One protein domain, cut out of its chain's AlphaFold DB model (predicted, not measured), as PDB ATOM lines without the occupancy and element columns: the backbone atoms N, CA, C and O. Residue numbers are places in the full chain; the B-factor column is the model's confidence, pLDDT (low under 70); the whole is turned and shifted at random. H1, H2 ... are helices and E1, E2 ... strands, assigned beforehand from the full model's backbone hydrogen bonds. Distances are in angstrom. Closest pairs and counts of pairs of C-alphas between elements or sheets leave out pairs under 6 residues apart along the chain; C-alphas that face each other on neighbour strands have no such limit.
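This is residues 67 to 116 and 136 to 141 of the 141 residues of the protein "C2H2-type domain-containing protein" of Acyrthosiphon pisum (UniProt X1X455). A long hairpin of two strands, E1 and E2, has one helix, H1, running roughly alongside it across a gap, and the two come nearest at the end where H1 leads into E1. The first printed residues, 67 to 68, and the start of the last printed stretch, residues 136 to 137, pair briefly as parallel strands on E2's side of the hairpin. The printed part has 56 residues with one named helix and two named strands, in the order H1, E1, E2; the sheet, in the order E1 - E2, is antiparallel, and the class is mixed, helices and strands. The whole is compact, with a radius of gyration of the C-alphas of 11.6 A, and rounded, spanning 33 by 26 by 20 A.

Start at residues 67 to 68, which pair with residues 136 to 137, parallel, in stretches too short to be named. Go on to H1, residues 75 to 89, where every O i to N i+4 pair is within hydrogen-bond range. A tight link of 3 residues then takes you to E1, residues 93 to 102. Look at Glu 86 and Tyr 93 for the closest C-alphas of H1 and E1, 7.5 A apart; this is the one pair within 8 A, and the two centres are 16.7 A apart. At residue 98 you will find that E1 bends by 61 degrees. Past a tight link of 2 residues comes E2, residues 105 to 112, which forms a hairpin with E1. These neighbour strands are antiparallel, with 161 degrees between their directions. Check N 94 and O 111, 2.8 A apart, and N 107 and O 100, 2.9 A apart, both within hydrogen-bond range. The C-alphas of residues 93 and 112 face each other at 4.3 A. H1 and E2 are apart.

Find C-alpha 75 at (188.576, 187.806, 105.271); from there H1 runs 20.6 A to C-alpha 89. E1 begins at C-alpha 93, at (180.544, 194.765, 94.321), and measures 21.4 A from its first to its last C-alpha. E2 measures 23.5 A and ends at C-alpha 112, at (180.944, 196.316, 90.363).

Look to Lys 90 and Lys 103 for the two C-alphas farthest apart, at 33.8 A. Residues 117 to 135 are not printed, and C-alphas 116 and 136 are 14.1 A apart across the cut. Both links between named elements are tight. The mean pLDDT of the printed part is 78.8, and you will find values under 70 at residues 113 to 116 and 136 to 141, the last of which is the chain's last residue.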
ATOM      1  N   LYS A  67     195.751 198.317  87.668       83.00
ATOM      2  CA  LYS A  67     195.536 197.082  88.411       83.00
ATOM      3  C   LYS A  67     196.285 197.166  89.726       83.00
ATOM      4  O   LYS A  67     197.510 197.221  89.737       83.00
ATOM      5  N   GLU A  68     195.542 197.044  90.812       87.88
ATOM      6  CA  GLU A  68     196.085 197.064  92.164       87.88
ATOM      7  C   GLU A  68     195.964 195.677  92.803       87.88
ATOM      8  O   GLU A  68     194.984 194.949  92.598       87.88
ATOM      9  N   ILE A  69     196.996 195.287  93.552       89.12
ATOM     10  CA  ILE A  69     197.023 194.046  94.330       89.12
ATOM     11  C   ILE A  69     197.144 194.450  95.793       89.12
ATOM     12  O   ILE A  69     198.173 194.979  96.207       89.12
ATOM     13  N   ILE A  70     196.088 194.191  96.556       90.75
ATOM     14  CA  ILE A  70     196.006 194.510  97.982       90.75
ATOM     15  C   ILE A  70     195.953 193.190  98.747       90.75
ATOM     16  O   ILE A  70     195.177 192.296  98.396       90.75
ATOM     17  N   ASN A  71     196.799 193.066  99.768       91.56
ATOM     18  CA  ASN A  71     196.859 191.896 100.636       91.56
ATOM     19  C   ASN A  71     196.172 192.217 101.963       91.56
ATOM     20  O   ASN A  71     196.366 193.299 102.506       91.56
ATOM     21  N   PHE A  72     195.414 191.257 102.480       92.06
ATOM     22  CA  PHE A  72     194.715 191.355 103.757       92.06
ATOM     23  C   PHE A  72     195.133 190.176 104.630       92.06
ATOM     24  O   PHE A  72     195.348 189.073 104.123       92.06
ATOM     25  N   LEU A  73     195.225 190.390 105.939       89.44
ATOM     26  CA  LEU A  73     195.563 189.354 106.913       89.44
ATOM     27  C   LEU A  73     194.469 188.286 106.995       89.44
ATOM     28  O   LEU A  73     194.750 187.116 107.249       89.44
ATOM     29  N   ASN A  74     193.208 188.689 106.822       88.44
ATOM     30  CA  ASN A  74     192.062 187.792 106.886       88.44
ATOM     31  C   ASN A  74     190.845 188.334 106.113       88.44
ATOM     32  O   ASN A  74     190.807 189.470 105.643       88.44
ATOM     33  N   VAL A  75     189.815 187.490 106.000       88.31
ATOM     34  CA  VAL A  75     188.576 187.806 105.271       88.31
ATOM     35  C   VAL A  75     187.779 188.940 105.929       88.31
ATOM     36  O   VAL A  75     187.112 189.693 105.226       88.31
ATOM     37  N   SER A  76     187.837 189.093 107.255       91.19
ATOM     38  CA  SER A  76     187.121 190.170 107.954       91.19
ATOM     39  C   SER A  76     187.706 191.542 107.628       91.19
ATOM     40  O   SER A  76     186.949 192.478 107.386       91.19
ATOM     41  N   GLU A  77     189.035 191.651 107.555       94.44
ATOM     42  CA  GLU A  77     189.722 192.872 107.125       94.44
ATOM     43  C   GLU A  77     189.343 193.244 105.687       94.44
ATOM     44  O   GLU A  77     188.953 194.380 105.425       94.44
ATOM     45  N   PHE A  78     189.344 192.262 104.779       93.06
ATOM     46  CA  PHE A  78     188.862 192.450 103.410       93.06
ATOM     47  C   PHE A  78     187.413 192.961 103.367       93.06
ATOM     48  O   PHE A  78     187.116 193.879 102.610       93.06
ATOM     49  N   ASN A  79     186.506 192.401 104.175       91.06
ATOM     50  CA  ASN A  79     185.103 192.828 104.191       91.06
ATOM     51  C   ASN A  79     184.934 194.266 104.704       91.06
ATOM     52  O   ASN A  79     184.117 195.011 104.162       91.06
ATOM     53  N   ASN A  80     185.697 194.661 105.728       94.06
ATOM     54  CA  ASN A  80     185.683 196.035 106.232       94.06
ATOM     55  C   ASN A  80     186.200 197.007 105.170       94.06
ATOM     56  O   ASN A  80     185.498 197.959 104.831       94.06
ATOM     57  N   TRP A  81     187.359 196.705 104.579       95.38
ATOM     58  CA  TRP A  81     187.919 197.503 103.493       95.38
ATOM     59  C   TRP A  81     186.951 197.610 102.308       95.38
ATOM     60  O   TRP A  81     186.752 198.703 101.781       95.38
ATOM     61  N   LEU A  82     186.306 196.506 101.911       92.19
ATOM     62  CA  LEU A  82     185.363 196.502 100.795       92.19
ATOM     63  C   LEU A  82     184.184 197.433 101.086       92.19
ATOM     64  O   LEU A  82     183.840 198.255 100.243       92.19
ATOM     65  N   LYS A  83     183.624 197.369 102.298       91.75
ATOM     66  CA  LYS A  83     182.517 198.230 102.726       91.75
ATOM     67  C   LYS A  83     182.897 199.713 102.721       91.75
ATOM     68  O   LYS A  83     182.111 200.556 102.287       91.75
ATOM     69  N   GLU A  84     184.093 200.047 103.200       93.75
ATOM     70  CA  GLU A  84     184.603 201.421 103.174       93.75
ATOM     71  C   GLU A  84     184.847 201.901 101.739       93.75
ATOM     72  O   GLU A  84     184.417 202.996 101.368       93.75
ATOM     73  N   TYR A  85     185.460 201.062 100.900       90.94
ATOM     74  CA  TYR A  85     185.694 201.349  99.487       90.94
ATOM     75  C   TYR A  85     184.379 201.593  98.735       90.94
ATOM     76  O   TYR A  85     184.263 202.573  97.996       90.94
ATOM     77  N   GLU A  86     183.379 200.738  98.942       90.88
ATOM     78  CA  GLU A  86     182.041 200.847  98.357       90.88
ATOM     79  C   GLU A  86     181.333 202.140  98.766       90.88
ATOM     80  O   GLU A  86     180.818 202.863  97.907       90.88
ATOM     81  N   SER A  87     181.376 202.476 100.058       88.25
ATOM     82  CA  SER A  87     180.821 203.722 100.592       88.25
ATOM     83  C   SER A  87     181.486 204.954  99.965       88.25
ATOM     84  O   SER A  87     180.802 205.857  99.473       88.25
ATOM     85  N   ASN A  88     182.819 204.963  99.899       90.12
ATOM     86  CA  ASN A  88     183.597 206.094  99.389       90.12
ATOM     87  C   ASN A  88     183.422 206.293  97.875       90.12
ATOM     88  O   ASN A  88     183.265 207.420  97.405       90.12
ATOM     89  N   ASN A  89     183.381 205.202  97.106       85.06
ATOM     90  CA  ASN A  89     183.243 205.236  95.644       85.06
ATOM     91  C   ASN A  89     181.774 205.186  95.171       85.06
ATOM     92  O   ASN A  89     181.476 205.241  93.966       85.06
ATOM     93  N   LYS A  90     180.831 205.111  96.121       86.50
ATOM     94  CA  LYS A  90     179.379 204.987  95.909       86.50
ATOM     95  C   LYS A  90     178.999 203.784  95.038       86.50
ATOM     96  O   LYS A  90     178.033 203.854  94.273       86.50
ATOM     97  N   CYS A  91     179.790 202.722  95.061       83.56
ATOM     98  CA  CYS A  91     179.607 201.532  94.236       83.56
ATOM     99  C   CYS A  91     179.304 200.313  95.102       83.56
ATOM    100  O   CYS A  91     179.530 200.343  96.300       83.56
ATOM    101  N   GLU A  92     178.825 199.244  94.481       87.44
ATOM    102  CA  GLU A  92     178.595 197.960  95.143       87.44
ATOM    103  C   GLU A  92     179.226 196.862  94.292       87.44
ATOM    104  O   GLU A  92     179.129 196.900  93.062       87.44
ATOM    105  N   TYR A  93     179.884 195.904  94.924       88.19
ATOM    106  CA  TYR A  93     180.544 194.765  94.321       88.19
ATOM    107  C   TYR A  93     179.756 193.492  94.604       88.19
ATOM    108  O   TYR A  93     179.520 193.091  95.739       88.19
ATOM    109  N   VAL A  94     179.418 192.791  93.530       88.31
ATOM    110  CA  VAL A  94     178.662 191.546  93.588       88.31
ATOM    111  C   VAL A  94     179.588 190.374  93.302       88.31
ATOM    112  O   VAL A  94     180.324 190.366  92.305       88.31
ATOM    113  N   LEU A  95     179.517 189.353  94.155       86.00
ATOM    114  CA  LEU A  95     180.225 188.092  93.968       86.00
ATOM    115  C   LEU A  95     179.714 187.383  92.702       86.00
ATOM    116  O   LEU A  95     178.587 186.894  92.653       86.00
ATOM    117  N   GLN A  96     180.561 187.294  91.678       78.25
ATOM    118  CA  GLN A  96     180.217 186.688  90.387       78.25
ATOM    119  C   GLN A  96     180.257 185.164  90.429       78.25
ATOM    120  O   GLN A  96     179.569 184.487  89.663       78.25
ATOM    121  N   THR A  97     181.111 184.602  91.282       75.00
ATOM    122  CA  THR A  97     181.282 183.155  91.388       75.00
ATOM    123  C   THR A  97     181.576 182.752  92.818       75.00
ATOM    124  O   THR A  97     182.371 183.416  93.478       75.00
ATOM    125  N   GLY A  98     181.036 181.612  93.253       75.19
ATOM    126  CA  GLY A  98     181.455 180.982  94.505       75.19
ATOM    127  C   GLY A  98     182.947 180.623  94.516       75.19
ATOM    128  O   GLY A  98     183.636 180.735  93.499       75.19
ATOM    129  N   LYS A  99     183.439 180.170  95.674       78.38
ATOM    130  CA  LYS A  99     184.852 179.826  95.896       78.38
ATOM    131  C   LYS A  99     185.335 178.818  94.851       78.38
ATOM    132  O   LYS A  99     184.861 177.682  94.808       78.38
ATOM    133  N   LYS A 100     186.291 179.221  94.014       79.50
ATOM    134  CA  LYS A 100     186.936 178.337  93.036       79.50
ATOM    135  C   LYS A 100     188.261 177.844  93.588       79.50
ATOM    136  O   LYS A 100     189.065 178.651  94.044       79.50
ATOM    137  N   LYS A 101     188.508 176.537  93.492       81.12
ATOM    138  CA  LYS A 101     189.832 175.973  93.774       81.12
ATOM    139  C   LYS A 101     190.848 176.538  92.774       81.12
ATOM    140  O   LYS A 101     190.611 176.508  91.565       81.12
ATOM    141  N   SER A 102     191.949 177.062  93.292       83.00
ATOM    142  CA  SER A 102     193.122 177.540  92.559       83.00
ATOM    143  C   SER A 102     194.342 176.722  92.987       83.00
ATOM    144  O   SER A 102     194.278 175.994  93.974       83.00
ATOM    145  N   LYS A 103     195.456 176.846  92.256       81.19
ATOM    146  CA  LYS A 103     196.726 176.201  92.634       81.19
ATOM    147  C   LYS A 103     197.208 176.647  94.020       81.19
ATOM    148  O   LYS A 103     197.745 175.834  94.755       81.19
ATOM    149  N   ASP A 104     196.945 177.907  94.356       79.44
ATOM    150  CA  ASP A 104     197.435 178.571  95.567       79.44
ATOM    151  C   ASP A 104     196.416 178.604  96.717       79.44
ATOM    152  O   ASP A 104     196.727 179.120  97.778       79.44
ATOM    153  N   GLY A 105     195.204 178.066  96.521       83.88
ATOM    154  CA  GLY A 105     194.131 178.184  97.510       83.88
ATOM    155  C   GLY A 105     192.759 178.383  96.878       83.88
ATOM    156  O   GLY A 105     192.339 177.610  96.006       83.88
ATOM    157  N   HIS A 106     192.030 179.406  97.318       84.94
ATOM    158  CA  HIS A 106     190.663 179.677  96.863       84.94
ATOM    159  C   HIS A 106     190.553 181.073  96.264       84.94
ATOM    160  O   HIS A 106     190.920 182.062  96.883       84.94
ATOM    161  N   ARG A 107     189.950 181.168  95.074       85.56
ATOM    162  CA  ARG A 107     189.689 182.450  94.416       85.56
ATOM    163  C   ARG A 107     188.197 182.730  94.296       85.56
ATOM    164  O   ARG A 107     187.428 181.881  93.836       85.56
ATOM    165  N   SER A 108     187.830 183.957  94.633       86.50
ATOM    166  CA  SER A 108     186.500 184.536  94.446       86.50
ATOM    167  C   SER A 108     186.614 185.762  93.542       86.50
ATOM    168  O   SER A 108     187.610 186.474  93.594       86.50
ATOM    169  N   TYR A 109     185.614 185.996  92.692       85.56
ATOM    170  CA  TYR A 109     185.599 187.136  91.771       85.56
ATOM    171  C   TYR A 109     184.438 188.062  92.114       85.56
ATOM    172  O   TYR A 109     183.294 187.610  92.146       85.56
ATOM    173  N   TYR A 110     184.736 189.342  92.310       87.94
ATOM    174  CA  TYR A 110     183.762 190.398  92.562       87.94
ATOM    175  C   TYR A 110     183.728 191.351  91.365       87.94
ATOM    176  O   TYR A 110     184.763 191.636  90.762       87.94
ATOM    177  N   GLU A 111     182.546 191.829  90.991       85.12
ATOM    178  CA  GLU A 111     182.373 192.816  89.921       85.12
ATOM    179  C   GLU A 111     181.452 193.932  90.398       85.12
ATOM    180  O   GLU A 111     180.452 193.667  91.062       85.12
ATOM    181  N   CYS A 112     181.781 195.172  90.044       84.19
ATOM    182  CA  CYS A 112     180.944 196.316  90.363       84.19
ATOM    183  C   CYS A 112     179.568 196.173  89.688       84.19
ATOM    184  O   CYS A 112     179.468 195.995  88.467       84.19
ATOM    185  N   GLY A 113     178.496 196.305  90.466       69.38
ATOM    186  CA  GLY A 113     177.110 196.242  90.004       69.38
ATOM    187  C   GLY A 113     176.771 197.301  88.949       69.38
ATOM    188  O   GLY A 113     175.848 197.108  88.163       69.38
ATOM    189  N   ARG A 114     177.565 198.379  88.842       59.94
ATOM    190  CA  ARG A 114     177.419 199.408  87.794       59.94
ATOM    191  C   ARG A 114     177.749 198.902  86.382       59.94
ATOM    192  O   ARG A 114     177.284 199.485  85.410       59.94
ATOM    193  N   THR A 115     178.533 197.829  86.256       49.47
ATOM    194  CA  THR A 115     178.949 197.247  84.961       49.47
ATOM    195  C   THR A 115     178.042 196.114  84.462       49.47
ATOM    196  O   THR A 115     178.291 195.523  83.407       49.47
ATOM    197  N   GLY A 116     176.948 195.827  85.173       41.50
ATOM    198  CA  GLY A 116     175.902 194.936  84.689       41.50
ATOM    199  C   GLY A 116     175.102 195.615  83.583       41.50
ATOM    200  O   GLY A 116     174.348 196.539  83.855       41.50
ATOM    201  N   LEU A 136     189.389 196.972  88.811       33.19
ATOM    202  CA  LEU A 136     189.327 195.514  88.990       33.19
ATOM    203  C   LEU A 136     190.266 195.075  90.120       33.19
ATOM    204  O   LEU A 136     191.484 195.135  89.975       33.19
ATOM    205  N   LEU A 137     189.689 194.563  91.206       32.19
ATOM    206  CA  LEU A 137     190.414 194.042  92.368       32.19
ATOM    207  C   LEU A 137     190.461 192.512  92.311       32.19
ATOM    208  O   LEU A 137     189.455 191.851  92.045       32.19
ATOM    209  N   ASN A 138     191.644 191.942  92.530       30.84
ATOM    210  CA  ASN A 138     191.880 190.504  92.459       30.84
ATOM    211  C   ASN A 138     192.595 190.073  93.745       30.84
ATOM    212  O   ASN A 138     193.757 190.418  93.933       30.84
ATOM    213  N   THR A 139     191.916 189.331  94.620       35.00
ATOM    214  CA  THR A 139     192.517 188.782  95.841       35.00
ATOM    215  C   THR A 139     193.127 187.403  95.564       35.00
ATOM    216  O   THR A 139     192.551 186.570  94.854       35.00
ATOM    217  N   ILE A 140     194.337 187.180  96.082       31.81
ATOM    218  CA  ILE A 140     194.988 185.867  96.170       31.81
ATOM    219  C   ILE A 140     194.917 185.454  97.639       31.81
ATOM    220  O   ILE A 140     195.260 186.248  98.510       31.81
ATOM    221  N   GLY A 141     194.447 184.237  97.887       34.56
ATOM    222  CA  GLY A 141     194.458 183.571  99.183       34.56
ATOM    223  C   GLY A 141     194.517 182.068  98.994       34.56
ATOM    224  O   GLY A 141     194.139 181.591  97.891       34.56
TER     225      GLY A 141